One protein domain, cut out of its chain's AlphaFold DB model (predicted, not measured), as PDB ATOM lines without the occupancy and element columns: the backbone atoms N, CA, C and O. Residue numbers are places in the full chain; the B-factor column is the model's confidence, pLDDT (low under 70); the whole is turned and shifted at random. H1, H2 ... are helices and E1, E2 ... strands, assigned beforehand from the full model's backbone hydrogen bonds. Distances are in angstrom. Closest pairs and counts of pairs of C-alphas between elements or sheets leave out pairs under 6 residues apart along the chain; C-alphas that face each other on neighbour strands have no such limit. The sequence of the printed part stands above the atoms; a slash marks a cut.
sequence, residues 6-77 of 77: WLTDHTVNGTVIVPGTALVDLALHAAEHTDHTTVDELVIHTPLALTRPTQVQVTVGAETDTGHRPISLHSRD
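What this domain is: This is residues 6 to 77 of the 77 residues of the protein "PKS_DH domain-containing protein" of Streptomyces sp. SID8361 (UniProt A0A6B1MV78). A hairpin of two strands, E1 and E2, has one helix, H2, packed over one of its faces, and a long unnamed stretch, residues 33 to 54, folds back from the end of H2 to the start of E1. The whole is a rod: the turn at Gly 14, near the small helix H1, lies toward one end, and the loop at Asp 65, between the strands, makes the other. You have 72 printed residues, with two named helices and two named strands in the order H1, H2, E1, E2; the sheet E1 - E2 is antiparallel, and the class is mixed, helices and strands, with under half of the residues, 29, in named elements. The printed part is only just loose, close to compact, with a radius of gyration of the C-alphas of 13.6 A, and it spans 44 by 20 by 20 A.

Where its parts are: Find C-alpha 55 at (326.583, 219.909, 216.890); from there E1, residues 55 to 60, runs 16.7 A to C-alpha 60. E2, residues 71 to 76, covers 16.9 A and ends at C-alpha 76, at (322.434, 218.660, 213.891). Look next at H2, residues 20 to 32, which begins at C-alpha 20, at (319.164, 213.378, 230.255), and is 18.8 A long. H1 is short, residues 6 to 9, with 5.5 A from first to last C-alpha.

How they stand to each other: Start with the hairpin of E1 and E2, whose directions stand at 162 degrees, antiparallel. Here the C-alphas of Val 56 and Ser 75 face each other at 4.5 A. Across the pair, N 57 and O 74 are within hydrogen-bond range at 2.8 A, and so are N 72 and O 59 at 3.0 A. Now go to H2: its closest C-alphas to E1 are those of Ala 30 and Val 58, 7.0 A apart, and to E2 those of Ala 27 and Ile 71, 7.2 A apart. H1 is apart from H2, E1 and E2. Between H1 and H2 you will find a short pairing, residues 11 to 12 with residues 15 to 16, antiparallel. In H2 every O i to N i+4 pair is within hydrogen-bond range; H1 is too short for such a pair, and its one O i to N i+3 pair is within range.

The domain as a whole: The two C-alphas farthest apart are those of Gly 14 and Asp 65, at 44.5 A. The printed part has no cut and ends at Asp 77, the chain's last residue. The link from H2 to E1, 22 residues, is long; those from H1 to H2 and from E1 to E2, 10 residues each, are short. The mean pLDDT of the printed part is 96.7, and no printed residue is under 70 in this model.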
ATOM      1  N   TRP A   6     333.540 210.300 228.841       97.56
ATOM      2  CA  TRP A   6     332.487 209.869 229.772       97.56
ATOM      3  C   TRP A   6     331.123 209.619 229.104       97.56
ATOM      4  O   TRP A   6     330.311 208.861 229.625       97.56
ATOM      5  N   LEU A   7     330.857 210.205 227.930       97.25
ATOM      6  CA  LEU A   7     329.624 209.940 227.185       97.25
ATOM      7  C   LEU A   7     329.483 208.462 226.800       97.25
ATOM      8  O   LEU A   7     328.360 207.978 226.705       97.25
ATOM      9  N   THR A   8     330.585 207.729 226.590       97.19
ATOM     10  CA  THR A   8     330.517 206.301 226.232       97.19
ATOM     11  C   THR A   8     329.979 205.428 227.360       97.19
ATOM     12  O   THR A   8     329.486 204.330 227.096       97.19
ATOM     13  N   ASP A   9     330.013 205.922 228.596       97.56
ATOM     14  CA  ASP A   9     329.578 205.176 229.776       97.56
ATOM     15  C   ASP A   9     328.045 205.117 229.884       97.56
ATOM     16  O   ASP A   9     327.501 204.276 230.597       97.56
ATOM     17  N   HIS A  10     327.327 205.951 229.119       98.00
ATOM     18  CA  HIS A  10     325.874 205.902 228.996       98.00
ATOM     19  C   HIS A  10     325.457 205.316 227.640       98.00
ATOM     20  O   HIS A  10     325.137 206.012 226.672       98.00
ATOM     21  N   THR A  11     325.479 203.987 227.582       97.94
ATOM     22  CA  THR A  11     325.158 203.208 226.384       97.94
ATOM     23  C   THR A  11     323.889 202.388 226.603       97.94
ATOM     24  O   THR A  11     323.800 201.605 227.545       97.94
ATOM     25  N   VAL A  12     322.917 202.522 225.698       97.31
ATOM     26  CA  VAL A  12     321.655 201.769 225.710       97.31
ATOM     27  C   VAL A  12     321.608 200.895 224.465       97.31
ATOM     28  O   VAL A  12     321.683 201.399 223.346       97.31
ATOM     29  N   ASN A  13     321.510 199.575 224.645       96.06
ATOM     30  CA  ASN A  13     321.488 198.600 223.546       96.06
ATOM     31  C   ASN A  13     322.629 198.809 222.526       96.06
ATOM     32  O   ASN A  13     322.420 198.742 221.318       96.06
ATOM     33  N   GLY A  14     323.837 199.112 223.016       96.06
ATOM     34  CA  GLY A  14     325.023 199.341 222.181       96.06
ATOM     35  C   GLY A  14     325.098 200.715 221.501       96.06
ATOM     36  O   GLY A  14     326.071 200.978 220.801       96.06
ATOM     37  N   THR A  15     324.119 201.600 221.712       96.88
ATOM     38  CA  THR A  15     324.132 202.976 221.192       96.88
ATOM     39  C   THR A  15     324.466 203.962 222.305       96.88
ATOM     40  O   THR A  15     323.833 203.941 223.360       96.88
ATOM     41  N   VAL A  16     325.435 204.848 222.065       98.00
ATOM     42  CA  VAL A  16     325.737 205.956 222.981       98.00
ATOM     43  C   VAL A  16     324.595 206.966 222.924       98.00
ATOM     44  O   VAL A  16     324.346 207.559 221.873       98.00
ATOM     45  N   ILE A  17     323.911 207.163 224.051       97.81
ATOM     46  CA  ILE A  17     322.825 208.137 224.201       97.81
ATOM     47  C   ILE A  17     323.300 209.214 225.169       97.81
ATOM     48  O   ILE A  17     323.759 208.895 226.262       97.81
ATOM     49  N   VAL A  18     323.178 210.493 224.814       97.81
ATOM     50  CA  VAL A  18     323.500 211.579 225.752       97.81
ATOM     51  C   VAL A  18     322.579 211.469 226.976       97.81
ATOM     52  O   VAL A  18     321.358 211.414 226.799       97.81
ATOM     53  N   PRO A  19     323.116 211.413 228.210       98.00
ATOM     54  CA  PRO A  19     322.284 211.342 229.405       98.00
ATOM     55  C   PRO A  19     321.330 212.528 229.506       98.00
ATOM     56  O   PRO A  19     321.718 213.663 229.237       98.00
ATOM     57  N   GLY A  20     320.109 212.290 229.989       97.31
ATOM     58  CA  GLY A  20     319.164 213.378 230.255       97.31
ATOM     59  C   GLY A  20     319.734 214.421 231.223       97.31
ATOM     60  O   GLY A  20     319.539 215.614 231.023       97.31
ATOM     61  N   THR A  21     320.532 213.996 232.206       97.25
ATOM     62  CA  THR A  21     321.219 214.896 233.147       97.25
ATOM     63  C   THR A  21     322.247 215.803 232.476       97.25
ATOM     64  O   THR A  21     322.409 216.937 232.907       97.25
ATOM     65  N   ALA A  22     322.893 215.363 231.394       97.56
ATOM     66  CA  ALA A  22     323.791 216.216 230.618       97.56
ATOM     67  C   ALA A  22     323.026 217.292 229.832       97.56
ATOM     68  O   ALA A  22     323.523 218.400 229.648       97.56
ATOM     69  N   LEU A  23     321.801 216.989 229.385       97.81
ATOM     70  CA  LEU A  23     320.924 217.980 228.754       97.81
ATOM     71  C   LEU A  23     320.412 219.006 229.776       97.81
ATOM     72  O   LEU A  23     320.322 220.186 229.447       97.81
ATOM     73  N   VAL A  24     320.125 218.575 231.011       97.81
ATOM     74  CA  VAL A  24     319.791 219.477 232.130       97.81
ATOM     75  C   VAL A  24     320.972 220.391 232.467       97.81
ATOM     76  O   VAL A  24     320.772 221.589 232.628       97.81
ATOM     77  N   ASP A  25     322.192 219.859 232.513       97.88
ATOM     78  CA  ASP A  25     323.412 220.642 232.758       97.88
ATOM     79  C   ASP A  25     323.634 221.715 231.675       97.88
ATOM     80  O   ASP A  25     323.812 222.892 231.980       97.88
ATOM     81  N   LEU A  26     323.487 221.349 230.395       97.69
ATOM     82  CA  LEU A  26     323.503 222.293 229.266       97.69
ATOM     83  C   LEU A  26     322.415 223.372 229.375       97.69
ATOM     84  O   LEU A  26     322.666 224.534 229.050       97.69
ATOM     85  N   ALA A  27     321.210 222.995 229.806       98.19
ATOM     86  CA  ALA A  27     320.102 223.923 230.000       98.19
ATOM     87  C   ALA A  27     320.392 224.929 231.125       98.19
ATOM     88  O   ALA A  27     320.201 226.130 230.932       98.19
ATOM     89  N   LEU A  28     320.899 224.455 232.267       97.88
ATOM     90  CA  LEU A  28     321.286 225.295 233.400       97.88
ATOM     91  C   LEU A  28     322.431 226.239 233.031       97.88
ATOM     92  O   LEU A  28     322.338 227.436 233.288       97.88
ATOM     93  N   HIS A  29     323.453 225.740 232.336       97.88
ATOM     94  CA  HIS A  29     324.552 226.576 231.864       97.88
ATOM     95  C   HIS A  29     324.067 227.700 230.933       97.88
ATOM     96  O   HIS A  29     324.520 228.840 231.026       97.88
ATOM     97  N   ALA A  30     323.113 227.422 230.042       97.69
ATOM     98  CA  ALA A  30     322.518 228.460 229.203       97.69
ATOM     99  C   ALA A  30     321.656 229.452 230.009       97.69
ATOM    100  O   ALA A  30     321.669 230.643 229.706       97.69
ATOM    101  N   ALA A  31     320.943 228.988 231.040       96.62
ATOM    102  CA  ALA A  31     320.143 229.840 231.921       96.62
ATOM    103  C   ALA A  31     321.002 230.868 232.680       96.62
ATOM    104  O   ALA A  31     320.600 232.032 232.776       96.62
ATOM    105  N   GLU A  32     322.212 230.489 233.113       96.56
ATOM    106  CA  GLU A  32     323.158 231.389 233.798       96.56
ATOM    107  C   GLU A  32     323.498 232.633 232.960       96.56
ATOM    108  O   GLU A  32     323.687 233.717 233.505       96.56
ATOM    109  N   HIS A  33     323.493 232.522 231.626       96.50
ATOM    110  CA  HIS A  33     323.731 233.650 230.714       96.50
ATOM    111  C   HIS A  33     322.565 234.652 230.652       96.50
ATOM    112  O   HIS A  33     322.646 235.658 229.948       96.50
ATOM    113  N   THR A  34     321.467 234.363 231.351       96.19
ATOM    114  CA  THR A  34     320.258 235.191 231.417       96.19
ATOM    115  C   THR A  34     319.876 235.560 232.849       96.19
ATOM    116  O   THR A  34     318.736 235.947 233.076       96.19
ATOM    117  N   ASP A  35     320.791 235.416 233.813       95.38
ATOM    118  CA  ASP A  35     320.554 235.629 235.252       95.38
ATOM    119  C   ASP A  35     319.512 234.670 235.870       95.38
ATOM    120  O   ASP A  35     318.911 234.956 236.906       95.38
ATOM    121  N   HIS A  36     319.308 233.502 235.249       96.56
ATOM    122  CA  HIS A  36     318.439 232.434 235.748       96.56
ATOM    123  C   HIS A  36     319.281 231.252 236.245       96.56
ATOM    124  O   HIS A  36     320.339 230.959 235.695       96.56
ATOM    125  N   THR A  37     318.811 230.547 237.277       95.44
ATOM    126  CA  THR A  37     319.566 229.445 237.916       95.44
ATOM    127  C   THR A  37     318.779 228.143 238.055       95.44
ATOM    128  O   THR A  37     319.284 227.169 238.612       95.44
ATOM    129  N   THR A  38     317.542 228.098 237.560       96.69
ATOM    130  CA  THR A  38     316.655 226.939 237.682       96.69
ATOM    131  C   THR A  38     316.061 226.542 236.335       96.69
ATOM    132  O   THR A  38     315.912 227.356 235.426       96.69
ATOM    133  N   VAL A  39     315.703 225.262 236.226       97.12
ATOM    134  CA  VAL A  39     314.876 224.716 235.146       97.12
ATOM    135  C   VAL A  39     313.581 224.243 235.788       97.12
ATOM    136  O   VAL A  39     313.614 223.356 236.637       97.12
ATOM    137  N   ASP A  40     312.464 224.858 235.404       97.06
ATOM    138  CA  ASP A  40     311.138 224.509 235.929       97.06
ATOM    139  C   ASP A  40     310.639 223.179 235.336       97.06
ATOM    140  O   ASP A  40     310.295 222.244 236.055       97.06
ATOM    141  N   GLU A  41     310.719 223.044 234.010       96.88
ATOM    142  CA  GLU A  41     310.392 221.817 233.285       96.88
ATOM    143  C   GLU A  41     311.337 221.635 232.089       96.88
ATOM    144  O   GLU A  41     311.679 222.592 231.390       96.88
ATOM    145  N   LEU A  42     311.745 220.389 231.831       97.56
ATOM    146  CA  LEU A  42     312.459 220.009 230.615       97.56
ATOM    147  C   LEU A  42     311.920 218.682 230.084       97.56
ATOM    148  O   LEU A  42     312.157 217.619 230.660       97.56
ATOM    149  N   VAL A  43     311.230 218.742 228.947       97.62
ATOM    150  CA  VAL A  43     310.725 217.554 228.255       97.62
ATOM    151  C   VAL A  43     311.719 217.125 227.180       97.62
ATOM    152  O   VAL A  43     311.992 217.853 226.227       97.62
ATOM    153  N   ILE A  44     312.245 215.908 227.304       96.38
ATOM    154  CA  ILE A  44     313.117 215.311 226.290       96.38
ATOM    155  C   ILE A  44     312.236 214.600 225.261       96.38
ATOM    156  O   ILE A  44     311.768 213.488 225.495       96.38
ATOM    157  N   HIS A  45     312.009 215.243 224.115       94.88
ATOM    158  CA  HIS A  45     311.168 214.682 223.051       94.88
ATOM    159  C   HIS A  45     311.819 213.497 222.328       94.88
ATOM    160  O   HIS A  45     311.147 212.506 222.044       94.88
ATOM    161  N   THR A  46     313.122 213.590 222.052       95.19
ATOM    162  CA  THR A  46     313.881 212.569 221.320       95.19
ATOM    163  C   THR A  46     315.227 212.344 222.007       95.19
ATOM    164  O   THR A  46     315.960 213.316 222.210       95.19
ATOM    165  N   PRO A  47     315.599 211.096 222.351       95.19
ATOM    166  CA  PRO A  47     316.933 210.798 222.858       95.19
ATOM    167  C   PRO A  47     318.016 211.188 221.844       95.19
ATOM    168  O   PRO A  47     317.921 210.848 220.664       95.19
ATOM    169  N   LEU A  48     319.071 211.862 222.304       96.75
ATOM    170  CA  LEU A  48     320.190 212.253 221.449       96.75
ATOM    171  C   LEU A  48     321.202 211.103 221.334       96.75
ATOM    172  O   LEU A  48     322.038 210.908 222.215       96.75
ATOM    173  N   ALA A  49     321.113 210.338 220.246       96.75
ATOM    174  CA  ALA A  49     322.058 209.272 219.923       96.75
ATOM    175  C   ALA A  49     323.303 209.819 219.207       96.75
ATOM    176  O   ALA A  49     323.189 210.584 218.254       96.75
ATOM    177  N   LEU A  50     324.494 209.387 219.628       95.88
ATOM    178  CA  LEU A  50     325.764 209.829 219.051       95.88
ATOM    179  C   LEU A  50     326.358 208.752 218.139       95.88
ATOM    180  O   LEU A  50     327.051 207.845 218.596       95.88
ATOM    181  N   THR A  51     326.113 208.868 216.834       92.62
ATOM    182  CA  THR A  51     326.680 207.971 215.803       92.62
ATOM    183  C   THR A  51     327.821 208.615 215.013       92.62
ATOM    184  O   THR A  51     328.633 207.923 214.401       92.62
ATOM    185  N   ARG A  52     327.909 209.945 215.054       92.62
ATOM    186  CA  ARG A  52     328.930 210.780 214.416       92.62
ATOM    187  C   ARG A  52     329.165 212.037 215.265       92.62
ATOM    188  O   ARG A  52     328.476 212.221 216.267       92.62
ATOM    189  N   PRO A  53     330.169 212.874 214.954       93.31
ATOM    190  CA  PRO A  53     330.263 214.191 215.568       93.31
ATOM    191  C   PRO A  53     328.970 214.973 215.318       93.31
ATOM    192  O   PRO A  53     328.549 215.098 214.176       93.31
ATOM    193  N   THR A  54     328.367 215.483 216.385       94.94
ATOM    194  CA  THR A  54     327.078 216.177 216.345       94.94
ATOM    195  C   THR A  54     327.252 217.552 216.969       94.94
ATOM    196  O   THR A  54     327.922 217.706 217.992       94.94
ATOM    197  N   GLN A  55     326.658 218.562 216.349       96.50
ATOM    198  CA  GLN A  55     326.583 219.909 216.890       96.50
ATOM    199  C   GLN A  55     325.302 220.055 217.699       96.50
ATOM    200  O   GLN A  55     324.223 219.684 217.240       96.50
ATOM    201  N   VAL A  56     325.428 220.626 218.892       96.25
ATOM    202  CA  VAL A  56     324.306 220.908 219.783       96.25
ATOM    203  C   VAL A  56     324.126 222.418 219.861       96.25
ATOM    204  O   VAL A  56     325.097 223.156 220.016       96.25
ATOM    205  N   GLN A  57     322.885 222.869 219.744       97.81
ATOM    206  CA  GLN A  57     322.488 224.256 219.912       97.81
ATOM    207  C   GLN A  57     321.476 224.347 221.046       97.81
ATOM    208  O   GLN A  57     320.440 223.683 221.018       97.81
ATOM    209  N   VAL A  58     321.756 225.222 222.006       98.00
ATOM    210  CA  VAL A  58     320.805 225.623 223.042       98.00
ATOM    211  C   VAL A  58     320.274 227.002 222.676       98.00
ATOM    212  O   VAL A  58     321.034 227.879 222.273       98.00
ATOM    213  N   THR A  59     318.960 227.185 222.745       98.19
ATOM    214  CA  THR A  59     318.309 228.469 222.468       98.19
ATOM    215  C   THR A  59     317.447 228.850 223.653       98.19
ATOM    216  O   THR A  59     316.525 228.113 223.996       98.19
ATOM    217  N   VAL A  60     317.753 230.002 224.248       98.12
ATOM    218  CA  VAL A  60     316.958 230.628 225.306       98.12
ATOM    219  C   VAL A  60     316.152 231.756 224.674       98.12
ATOM    220  O   VAL A  60     316.705 232.624 223.997       98.12
ATOM    221  N   GLY A  61     314.834 231.709 224.835       97.88
ATOM    222  CA  GLY A  61     313.926 232.708 224.293       97.88
ATOM    223  C   GLY A  61     313.901 234.014 225.089       97.88
ATOM    224  O   GLY A  61     314.579 234.193 226.108       97.88
ATOM    225  N   ALA A  62     313.069 234.938 224.611       97.25
ATOM    226  CA  ALA A  62     312.733 236.143 225.354       97.25
ATOM    227  C   ALA A  62     312.061 235.795 226.691       97.25
ATOM    228  O   ALA A  62     311.435 234.742 226.831       97.25
ATOM    229  N   GLU A  63     312.194 236.696 227.660       97.62
ATOM    230  CA  GLU A  63     311.447 236.595 228.909       97.62
ATOM    231  C   GLU A  63     309.962 236.743 228.631       97.62
ATOM    232  O   GLU A  63     309.541 237.567 227.819       97.62
ATOM    233  N   THR A  64     309.184 235.915 229.306       96.62
ATOM    234  CA  THR A  64     307.730 235.992 229.324       96.62
ATOM    235  C   THR A  64     307.270 236.928 230.440       96.62
ATOM    236  O   THR A  64     308.036 237.255 231.345       96.62
ATOM    237  N   ASP A  65     305.992 237.306 230.428       96.38
ATOM    238  CA  ASP A  65     305.402 238.180 231.453       96.38
ATOM    239  C   ASP A  65     305.433 237.577 232.872       96.38
ATOM    240  O   ASP A  65     305.260 238.291 233.858       96.38
ATOM    241  N   THR A  66     305.654 236.264 232.995       95.38
ATOM    242  CA  THR A  66     305.797 235.563 234.280       95.38
ATOM    243  C   THR A  66     307.245 235.489 234.769       95.38
ATOM    244  O   THR A  66     307.494 234.900 235.817       95.38
ATOM    245  N   GLY A  67     308.203 236.061 234.032       95.69
ATOM    246  CA  GLY A  67     309.631 235.993 234.352       95.69
ATOM    247  C   GLY A  67     310.304 234.684 233.927       95.69
ATOM    248  O   GLY A  67     311.452 234.450 234.271       95.69
ATOM    249  N   HIS A  68     309.615 233.806 233.189       96.56
ATOM    250  CA  HIS A  68     310.206 232.569 232.666       96.56
ATOM    251  C   HIS A  68     310.781 232.783 231.265       96.56
ATOM    252  O   HIS A  68     310.262 233.588 230.487       96.56
ATOM    253  N   ARG A  69     311.790 231.989 230.895       98.06
ATOM    254  CA  ARG A  69     312.337 231.933 229.532       98.06
ATOM    255  C   ARG A  69     312.188 230.523 228.964       98.06
ATOM    256  O   ARG A  69     312.657 229.578 229.596       98.06
ATOM    257  N   PRO A  70     311.570 230.346 227.781       98.00
ATOM    258  CA  PRO A  70     311.525 229.039 227.147       98.00
ATOM    259  C   PRO A  70     312.929 228.653 226.680       98.00
ATOM    260  O   PRO A  70     313.658 229.478 226.123       98.00
ATOM    261  N   ILE A  71     313.289 227.389 226.870       98.06
ATOM    262  CA  ILE A  71     314.563 226.835 226.420       98.06
ATOM    263  C   ILE A  71     314.321 225.662 225.477       98.06
ATOM    264  O   ILE A  71     313.391 224.879 225.656       98.06
ATOM    265  N   SER A  72     315.160 225.536 224.454       98.06
ATOM    266  CA  SER A  72     315.146 224.385 223.555       98.06
ATOM    267  C   SER A  72     316.561 223.929 223.231       98.06
ATOM    268  O   SER A  72     317.479 224.744 223.106       98.06
ATOM    269  N   LEU A  73     316.728 222.614 223.090       98.00
ATOM    270  CA  LEU A  73     317.975 221.985 222.683       98.00
ATOM    271  C   LEU A  73     317.741 221.274 221.359       98.00
ATOM    272  O   LEU A  73     316.836 220.451 221.233       98.00
ATOM    273  N   HIS A  74     318.575 221.590 220.381       97.38
ATOM    274  CA  HIS A  74     318.533 220.988 219.060       97.38
ATOM    275  C   HIS A  74     319.897 220.411 218.723       97.38
ATOM    276  O   HIS A  74     320.934 220.956 219.099       97.38
ATOM    277  N   SER A  75     319.895 219.316 217.979       95.88
ATOM    278  CA  SER A  75     321.105 218.699 217.459       95.88
ATOM    279  C   SER A  75     321.065 218.664 215.940       95.88
ATOM    280  O   SER A  75     320.025 218.366 215.350       95.88
ATOM    281  N   ARG A  76     322.209 218.917 215.313       93.94
ATOM    282  CA  ARG A  76     322.434 218.660 213.891       93.94
ATOM    283  C   ARG A  76     323.718 217.878 213.723       93.94
ATOM    284  O   ARG A  76     324.686 218.108 214.449       93.94
ATOM    285  N   ASP A  77     323.723 216.995 212.752       84.62
ATOM    286  CA  ASP A  77     324.907 216.221 212.423       84.62
ATOM    287  C   ASP A  77     325.804 216.890 211.374       84.62
ATOM    288  O   ASP A  77     325.313 217.790 210.653       84.62
TER     289      ASP A  77